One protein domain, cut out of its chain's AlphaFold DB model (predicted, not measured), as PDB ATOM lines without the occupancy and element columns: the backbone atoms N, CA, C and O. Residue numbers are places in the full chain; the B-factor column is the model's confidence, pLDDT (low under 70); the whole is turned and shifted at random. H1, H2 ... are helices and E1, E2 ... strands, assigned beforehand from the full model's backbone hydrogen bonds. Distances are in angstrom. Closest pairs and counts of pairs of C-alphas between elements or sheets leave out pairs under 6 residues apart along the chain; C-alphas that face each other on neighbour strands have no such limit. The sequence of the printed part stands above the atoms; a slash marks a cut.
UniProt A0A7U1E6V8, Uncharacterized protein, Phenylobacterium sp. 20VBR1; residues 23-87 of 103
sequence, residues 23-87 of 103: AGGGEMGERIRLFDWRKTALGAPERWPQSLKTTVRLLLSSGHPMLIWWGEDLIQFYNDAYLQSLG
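Overview. This is residues 23 to 87 of the 103 residues of an uncharacterized protein of Phenylobacterium sp. 20VBR1 (UniProt A0A7U1E6V8). Two helices, H1 and H2, run opposite ways, loosely side by side, and a two-stranded hairpin, E1 and E2, lies over the gap between them. The short helix H3 lies at one end of this group, and a long link, residues 35 to 49, crosses the other end. The printed part has 65 residues with three named helices and two named strands, in the order H1, H2, E1, E2, H3; the sheet E1 - E2 is antiparallel and the class is mixed, helices and strands. The whole is compact, with a radius of gyration of the C-alphas of 11.4 A, and spans 30 by 23 by 20 A.

Arrangement. H1, residues 27 to 34, and H2, residues 50 to 61, are close but not clearly touching; their closest C-alphas, of Gly 29 and Leu 60, are 6.2 A apart. They run opposite ways at a steep tilt of 36 degrees, only just past shallow. E1, residues 67 to 70, and E2, residues 75 to 78, form an antiparallel hairpin; N 68 and O 77, 2.8 A, are within hydrogen-bond range. The closest C-alphas of H2 and E2, of Leu 59 and Tyr 78, are 7.0 A apart. H3, residues 80 to 85, only just touches H1, with 3 pairs of C-alphas within 8 A, the closest those of Met 28 and Asp 80, 5.5 A. In H1, H2 and H3 every O i to N i+4 pair is within hydrogen-bond range.

Along the chain. H1 begins at C-alpha 27 (-24.231, 23.713, 16.942) and is 10.6 A long; H2 is 16.5 A, E1 9.9 A and E2 10.2 A. H3, 8.8 A, ends at C-alpha 85 (-10.021, 25.243, 17.163).

Size, cuts and confidence. The two C-alphas farthest apart, of Arg 47 and Gly 87, are 33.7 A apart. The printed part has no cut. The link H1 to H2 is long; residues 46 to 51, of which 50 to 51 belong to H2, stand free. Residues 86 to 87 have pLDDT under 70.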
ATOM      1  N   ALA A  23     -27.724  12.363  14.104       88.50
ATOM      2  CA  ALA A  23     -27.886  12.666  15.520       88.50
ATOM      3  C   ALA A  23     -26.525  12.880  16.207       88.50
ATOM      4  O   ALA A  23     -25.524  12.262  15.848       88.50
ATOM      5  N   GLY A  24     -26.511  13.736  17.231       86.56
ATOM      6  CA  GLY A  24     -25.287  14.166  17.912       86.56
ATOM      7  C   GLY A  24     -24.744  15.490  17.373       86.56
ATOM      8  O   GLY A  24     -25.371  16.136  16.530       86.56
ATOM      9  N   GLY A  25     -23.593  15.915  17.888       78.88
ATOM     10  CA  GLY A  25     -23.056  17.257  17.661       78.88
ATOM     11  C   GLY A  25     -23.883  18.357  18.336       78.88
ATOM     12  O   GLY A  25     -25.083  18.208  18.578       78.88
ATOM     13  N   GLY A  26     -23.217  19.463  18.657       88.50
ATOM     14  CA  GLY A  26     -23.842  20.664  19.200       88.50
ATOM     15  C   GLY A  26     -24.411  21.530  18.080       88.50
ATOM     16  O   GLY A  26     -25.253  21.093  17.289       88.50
ATOM     17  N   GLU A  27     -23.899  22.749  17.985       89.56
ATOM     18  CA  GLU A  27     -24.231  23.713  16.942       89.56
ATOM     19  C   GLU A  27     -23.965  23.152  15.535       89.56
ATOM     20  O   GLU A  27     -24.795  23.292  14.634       89.56
ATOM     21  N   MET A  28     -22.839  22.463  15.327       90.69
ATOM     22  CA  MET A  28     -22.510  21.908  14.010       90.69
ATOM     23  C   MET A  28     -23.398  20.733  13.627       90.69
ATOM     24  O   MET A  28     -23.767  20.607  12.459       90.69
ATOM     25  N   GLY A  29     -23.803  19.912  14.597       90.62
ATOM     26  CA  GLY A  29     -24.800  18.871  14.361       90.62
ATOM     27  C   GLY A  29     -26.128  19.460  13.892       90.62
ATOM     28  O   GLY A  29     -26.725  18.969  12.935       90.62
ATOM     29  N   GLU A  30     -26.583  20.540  14.531       91.12
ATOM     30  CA  GLU A  30     -27.819  21.227  14.149       91.12
ATOM     31  C   GLU A  30     -27.721  21.834  12.749       91.12
ATOM     32  O   GLU A  30     -28.584  21.581  11.907       91.12
ATOM     33  N   ARG A  31     -26.630  22.549  12.458       90.44
ATOM     34  CA  ARG A  31     -26.374  23.125  11.131       90.44
ATOM     35  C   ARG A  31     -26.356  22.056  10.041       90.44
ATOM     36  O   ARG A  31     -26.995  22.239   9.010       90.44
ATOM     37  N   ILE A  32     -25.685  20.928  10.279       91.38
ATOM     38  CA  ILE A  32     -25.647  19.804   9.334       91.38
ATOM     39  C   ILE A  32     -27.051  19.229   9.109       91.38
ATOM     40  O   ILE A  32     -27.385  18.896   7.977       91.38
ATOM     41  N   ARG A  33     -27.904  19.135  10.135       91.12
ATOM     42  CA  ARG A  33     -29.285  18.633   9.979       91.12
ATOM     43  C   ARG A  33     -30.200  19.596   9.222       91.12
ATOM     44  O   ARG A  33     -31.054  19.141   8.468       91.12
ATOM     45  N   LEU A  34     -30.041  20.900   9.435       90.56
ATOM     46  CA  LEU A  34     -30.877  21.934   8.815       90.56
ATOM     47  C   LEU A  34     -30.432  22.306   7.397       90.56
ATOM     48  O   LEU A  34     -31.186  22.944   6.661       90.56
ATOM     49  N   PHE A  35     -29.214  21.932   7.008       89.94
ATOM     50  CA  PHE A  35     -28.687  22.230   5.688       89.94
ATOM     51  C   PHE A  35     -29.443  21.463   4.590       89.94
ATOM     52  O   PHE A  35     -29.675  20.256   4.677       89.94
ATOM     53  N   ASP A  36     -29.817  22.168   3.519       89.69
ATOM     54  CA  ASP A  36     -30.545  21.594   2.386       89.69
ATOM     55  C   ASP A  36     -29.602  20.823   1.446       89.69
ATOM     56  O   ASP A  36     -29.223  21.283   0.367       89.69
ATOM     57  N   TRP A  37     -29.226  19.613   1.864       91.31
ATOM     58  CA  TRP A  37     -28.321  18.722   1.128       91.31
ATOM     59  C   TRP A  37     -28.828  18.314  -0.255       91.31
ATOM     60  O   TRP A  37     -28.047  17.910  -1.109       91.31
ATOM     61  N   ARG A  38     -30.130  18.455  -0.525       89.88
ATOM     62  CA  ARG A  38     -30.696  18.158  -1.850       89.88
ATOM     63  C   ARG A  38     -30.165  19.099  -2.930       89.88
ATOM     64  O   ARG A  38     -30.258  18.762  -4.106       89.88
ATOM     65  N   LYS A  39     -29.623  20.254  -2.535       89.06
ATOM     66  CA  LYS A  39     -29.001  21.239  -3.427       89.06
ATOM     67  C   LYS A  39     -27.512  20.993  -3.674       89.06
ATOM     68  O   LYS A  39     -26.918  21.738  -4.445       89.06
ATOM     69  N   THR A  40     -26.904  19.990  -3.040       88.50
ATOM     70  CA  THR A  40     -25.497  19.630  -3.269       88.50
ATOM     71  C   THR A  40     -25.385  18.348  -4.081       88.50
ATOM     72  O   THR A  40     -26.351  17.601  -4.233       88.50
ATOM     73  N   ALA A  41     -24.176  18.064  -4.565       88.44
ATOM     74  CA  ALA A  41     -23.877  16.841  -5.300       88.44
ATOM     75  C   ALA A  41     -24.108  15.548  -4.488       88.44
ATOM     76  O   ALA A  41     -24.318  14.485  -5.065       88.44
ATOM     77  N   LEU A  42     -24.138  15.631  -3.150       89.19
ATOM     78  CA  LEU A  42     -24.470  14.497  -2.279       89.19
ATOM     79  C   LEU A  42     -25.954  14.121  -2.306       89.19
ATOM     80  O   LEU A  42     -26.310  12.975  -2.017       89.19
ATOM     81  N   GLY A  43     -26.827  15.077  -2.618       91.25
ATOM     82  CA  GLY A  43     -28.266  14.892  -2.573       91.25
ATOM     83  C   GLY A  43     -28.799  14.599  -1.167       91.25
ATOM     84  O   GLY A  43     -28.174  14.878  -0.143       91.25
ATOM     85  N   ALA A  44     -30.009  14.041  -1.118       91.81
ATOM     86  CA  ALA A  44     -30.727  13.808   0.132       91.81
ATOM     87  C   ALA A  44     -29.959  12.850   1.083       91.81
ATOM     88  O   ALA A  44     -29.495  11.805   0.612       91.81
ATOM     89  N   PRO A  45     -29.862  13.143   2.399       92.50
ATOM     90  CA  PRO A  45     -29.102  12.342   3.370       92.50
ATOM     91  C   PRO A  45     -29.458  10.855   3.409       92.50
ATOM     92  O   PRO A  45     -28.606   9.997   3.650       92.50
ATOM     93  N   GLU A  46     -30.707  10.516   3.103       89.94
ATOM     94  CA  GLU A  46     -31.195   9.138   3.062       89.94
ATOM     95  C   GLU A  46     -30.478   8.318   1.978       89.94
ATOM     96  O   GLU A  46     -30.293   7.109   2.135       89.94
ATOM     97  N   ARG A  47     -30.009   8.976   0.910       90.19
ATOM     98  CA  ARG A  47     -29.339   8.364  -0.248       90.19
ATOM     99  C   ARG A  47     -27.817   8.350  -0.150       90.19
ATOM    100  O   ARG A  47     -27.167   7.812  -1.040       90.19
ATOM    101  N   TRP A  48     -27.242   8.916   0.908       93.38
ATOM    102  CA  TRP A  48     -25.791   8.937   1.055       93.38
ATOM    103  C   TRP A  48     -25.206   7.521   1.162       93.38
ATOM    104  O   TRP A  48     -25.848   6.635   1.742       93.38
ATOM    105  N   PRO A  49     -23.969   7.305   0.674       93.31
ATOM    106  CA  PRO A  49     -23.255   6.053   0.881       93.31
ATOM    107  C   PRO A  49     -23.135   5.720   2.371       93.31
ATOM    108  O   PRO A  49     -22.897   6.601   3.200       93.31
ATOM    109  N   GLN A  50     -23.244   4.438   2.724       93.62
ATOM    110  CA  GLN A  50     -23.171   4.006   4.123       93.62
ATOM    111  C   GLN A  50     -21.847   4.405   4.796       93.62
ATOM    112  O   GLN A  50     -21.837   4.752   5.975       93.62
ATOM    113  N   SER A  51     -20.740   4.401   4.047       94.56
ATOM    114  CA  SER A  51     -19.435   4.865   4.526       94.56
ATOM    115  C   SER A  51     -19.476   6.329   4.968       94.56
ATOM    116  O   SER A  51     -19.016   6.635   6.069       94.56
ATOM    117  N   LEU A  52     -20.094   7.215   4.178       94.56
ATOM    118  CA  LEU A  52     -20.277   8.620   4.547       94.56
ATOM    119  C   LEU A  52     -21.149   8.752   5.796       94.56
ATOM    120  O   LEU A  52     -20.776   9.462   6.724       94.56
ATOM    121  N   LYS A  53     -22.272   8.027   5.864       94.56
ATOM    122  CA  LYS A  53     -23.169   8.060   7.030       94.56
ATOM    123  C   LYS A  53     -22.437   7.696   8.324       94.56
ATOM    124  O   LYS A  53     -22.530   8.419   9.313       94.56
ATOM    125  N   THR A  54     -21.669   6.605   8.309       94.94
ATOM    126  CA  THR A  54     -20.849   6.180   9.456       94.94
ATOM    127  C   THR A  54     -19.798   7.228   9.816       94.94
ATOM    128  O   THR A  54     -19.580   7.518  10.991       94.94
ATOM    129  N   THR A  55     -19.174   7.825   8.806       95.19
ATOM    130  CA  THR A  55     -18.108   8.813   8.966       95.19
ATOM    131  C   THR A  55     -18.628  10.117   9.579       95.19
ATOM    132  O   THR A  55     -18.052  10.622  10.540       95.19
ATOM    133  N   VAL A  56     -19.769  10.622   9.098       94.81
ATOM    134  CA  VAL A  56     -20.448  11.803   9.655       94.81
ATOM    135  C   VAL A  56     -20.917  11.535  11.082       94.81
ATOM    136  O   VAL A  56     -20.719  12.374  11.957       94.81
ATOM    137  N   ARG A  57     -21.460  10.343  11.362       94.69
ATOM    138  CA  ARG A  57     -21.840   9.961  12.727       94.69
ATOM    139  C   ARG A  57     -20.646   9.982  13.679       94.69
ATOM    140  O   ARG A  57     -20.764  10.496  14.789       94.69
ATOM    141  N   LEU A  58     -19.502   9.437  13.259       94.44
ATOM    142  CA  LEU A  58     -18.272   9.458  14.055       94.44
ATOM    143  C   LEU A  58     -17.808  10.895  14.316       94.44
ATOM    144  O   LEU A  58     -17.504  11.240  15.454       94.44
ATOM    145  N   LEU A  59     -17.811  11.732  13.279       95.38
ATOM    146  CA  LEU A  59     -17.446  13.142  13.368       95.38
ATOM    147  C   LEU A  59     -18.315  13.901  14.380       95.38
ATOM    148  O   LEU A  59     -17.778  14.593  15.245       95.38
ATOM    149  N   LEU A  60     -19.638  13.724  14.321       94.00
ATOM    150  CA  LEU A  60     -20.593  14.373  15.229       94.00
ATOM    151  C   LEU A  60     -20.534  13.833  16.664       94.00
ATOM    152  O   LEU A  60     -20.933  14.523  17.600       94.00
ATOM    153  N   SER A  61     -20.054  12.602  16.843       92.81
ATOM    154  CA  SER A  61     -19.921  11.966  18.160       92.81
ATOM    155  C   SER A  61     -18.564  12.232  18.822       92.81
ATOM    156  O   SER A  61     -18.381  11.906  19.994       92.81
ATOM    157  N   SER A  62     -17.594  12.780  18.088       91.50
ATOM    158  CA  SER A  62     -16.234  13.007  18.577       91.50
ATOM    159  C   SER A  62     -16.101  14.346  19.298       91.50
ATOM    160  O   SER A  62     -16.513  15.381  18.781       91.50
ATOM    161  N   GLY A  63     -15.445  14.333  20.463       89.38
ATOM    162  CA  GLY A  63     -15.013  15.545  21.168       89.38
ATOM    163  C   GLY A  63     -13.686  16.129  20.662       89.38
ATOM    164  O   GLY A  63     -13.254  17.164  21.158       89.38
ATOM    165  N   HIS A  64     -13.026  15.479  19.699       90.25
ATOM    166  CA  HIS A  64     -11.782  15.972  19.104       90.25
ATOM    167  C   HIS A  64     -12.070  16.771  17.827       90.25
ATOM    168  O   HIS A  64     -13.003  16.414  17.107       90.25
ATOM    169  N   PRO A  65     -11.262  17.793  17.495       90.88
ATOM    170  CA  PRO A  65     -11.368  18.522  16.233       90.88
ATOM    171  C   PRO A  65     -11.318  17.589  15.018       90.88
ATOM    172  O   PRO A  65     -10.329  16.888  14.813       90.88
ATOM    173  N   MET A  66     -12.379  17.577  14.209       93.81
ATOM    174  CA  MET A  66     -12.459  16.770  12.989       93.81
ATOM    175  C   MET A  66     -13.021  17.576  11.815       93.81
ATOM    176  O   MET A  66     -14.043  18.247  11.956       93.81
ATOM    177  N   LEU A  67     -12.371  17.438  10.656       92.00
ATOM    178  CA  LEU A  67     -12.782  17.948   9.345       92.00
ATOM    179  C   LEU A  67     -12.643  16.819   8.319       92.00
ATOM    180  O   LEU A  67     -11.680  16.052   8.360       92.00
ATOM    181  N   ILE A  68     -13.598  16.724   7.400       92.69
ATOM    182  CA  ILE A  68     -13.642  15.713   6.345       92.69
ATOM    183  C   ILE A  68     -13.985  16.402   5.037       92.69
ATOM    184  O   ILE A  68     -14.964  17.143   4.974       92.69
ATOM    185  N   TRP A  69     -13.213  16.103   3.998       93.25
ATOM    186  CA  TRP A  69     -13.563  16.407   2.617       93.25
ATOM    187  C   TRP A  69     -14.097  15.155   1.950       93.25
ATOM    188  O   TRP A  69     -13.467  14.096   2.005       93.25
ATOM    189  N   TRP A  70     -15.277  15.270   1.354       92.81
ATOM    190  CA  TRP A  70     -15.964  14.142   0.759       92.81
ATOM    191  C   TRP A  70     -16.225  14.339  -0.729       92.81
ATOM    192  O   TRP A  70     -16.837  15.326  -1.140       92.81
ATOM    193  N   GLY A  71     -15.847  13.322  -1.505       88.56
ATOM    194  CA  GLY A  71     -16.103  13.253  -2.939       88.56
ATOM    195  C   GLY A  71     -15.250  14.216  -3.762       88.56
ATOM    196  O   GLY A  71     -14.369  14.899  -3.245       88.56
ATOM    197  N   GLU A  72     -15.527  14.244  -5.062       85.88
ATOM    198  CA  GLU A  72     -14.824  15.091  -6.034       85.88
ATOM    199  C   GLU A  72     -15.145  16.579  -5.840       85.88
ATOM    200  O   GLU A  72     -14.293  17.430  -6.070       85.88
ATOM    201  N   ASP A  73     -16.334  16.887  -5.314       86.56
ATOM    202  CA  ASP A  73     -16.771  18.253  -5.001       86.56
ATOM    203  C   ASP A  73     -16.206  18.793  -3.673       86.56
ATOM    204  O   ASP A  73     -16.578  19.885  -3.241       86.56
ATOM    205  N   LEU A  74     -15.336  18.026  -3.000       88.31
ATOM    206  CA  LEU A  74     -14.668  18.396  -1.744       88.31
ATOM    207  C   LEU A  74     -15.635  18.923  -0.672       88.31
ATOM    208  O   LEU A  74     -15.345  19.885   0.042       88.31
ATOM    209  N   ILE A  75     -16.798  18.283  -0.535       90.75
ATOM    210  CA  ILE A  75     -17.822  18.716   0.417       90.75
ATOM    211  C   ILE A  75     -17.285  18.566   1.837       90.75
ATOM    212  O   ILE A  75     -16.828  17.492   2.232       90.75
ATOM    213  N   GLN A  76     -17.351  19.656   2.600       91.12
ATOM    214  CA  GLN A  76     -16.731  19.738   3.915       91.12
ATOM    215  C   GLN A  76     -17.723  19.397   5.027       91.12
ATOM    216  O   GLN A  76     -18.795  19.995   5.122       91.12
ATOM    217  N   PHE A  77     -17.322  18.497   5.918       92.44
ATOM    218  CA  PHE A  77     -17.997  18.226   7.185       92.44
ATOM    219  C   PHE A  77     -17.031  18.495   8.326       92.44
ATOM    220  O   PHE A  77     -15.922  17.970   8.312       92.44
ATOM    221  N   TYR A  78     -17.444  19.260   9.332       93.06
ATOM    222  CA  TYR A  78     -16.642  19.466  10.537       93.06
ATOM    223  C   TYR A  78     -17.513  19.556  11.785       93.06
ATOM    224  O   TYR A  78     -18.704  19.867  11.705       93.06
ATOM    225  N   ASN A  79     -16.925  19.223  12.933       93.00
ATOM    226  CA  ASN A  79     -17.622  19.198  14.216       93.00
ATOM    227  C   ASN A  79     -17.373  20.459  15.052       93.00
ATOM    228  O   ASN A  79     -16.551  21.315  14.725       93.00
ATOM    229  N   ASP A  80     -18.093  20.556  16.165       89.12
ATOM    230  CA  ASP A  80     -18.019  21.676  17.101       89.12
ATOM    231  C   ASP A  80     -16.607  21.875  17.679       89.12
ATOM    232  O   ASP A  80     -16.159  23.003  17.864       89.12
ATOM    233  N   ALA A  81     -15.864  20.792  17.922       87.38
ATOM    234  CA  ALA A  81     -14.493  20.877  18.427       87.38
ATOM    235  C   ALA A  81     -13.530  21.491  17.393       87.38
ATOM    236  O   ALA A  81     -12.635  22.265  17.743       87.38
ATOM    237  N   TYR A  82     -13.726  21.188  16.105       86.56
ATOM    238  CA  TYR A  82     -12.961  21.803  15.019       86.56
ATOM    239  C   TYR A  82     -13.245  23.296  14.912       86.56
ATOM    240  O   TYR A  82     -12.331  24.107  14.782       86.56
ATOM    241  N   LEU A  83     -14.515  23.657  15.060       80.44
ATOM    242  CA  LEU A  83     -14.970  25.034  15.057       80.44
ATOM    243  C   LEU A  83     -14.335  25.861  16.188       80.44
ATOM    244  O   LEU A  83     -13.828  26.952  15.945       80.44
ATOM    245  N   GLN A  84     -14.263  25.301  17.399       76.81
ATOM    246  CA  GLN A  84     -13.567  25.920  18.536       76.81
ATOM    247  C   GLN A  84     -12.057  26.087  18.295       76.81
ATOM    248  O   GLN A  84     -11.447  27.016  18.820       76.81
ATOM    249  N   SER A  85     -11.456  25.215  17.479       73.50
ATOM    250  CA  SER A  85     -10.021  25.243  17.163       73.50
ATOM    251  C   SER A  85      -9.651  26.253  16.070       73.50
ATOM    252  O   SER A  85      -8.498  26.668  15.987       73.50
ATOM    253  N   LEU A  86     -10.610  26.669  15.236       67.94
ATOM    254  CA  LEU A  86     -10.409  27.606  14.118       67.94
ATOM    255  C   LEU A  86     -10.214  29.070  14.552       67.94
ATOM    256  O   LEU A  86      -9.860  29.908  13.721       67.94
ATOM    257  N   GLY A  87     -10.420  29.371  15.837       56.91
ATOM    258  CA  GLY A  87     -10.436  30.730  16.370       56.91
ATOM    259  C   GLY A  87     -11.702  31.506  15.958       56.91
ATOM    260  O   GLY A  87     -12.317  31.216  14.930       56.91
TER     261      GLY A  87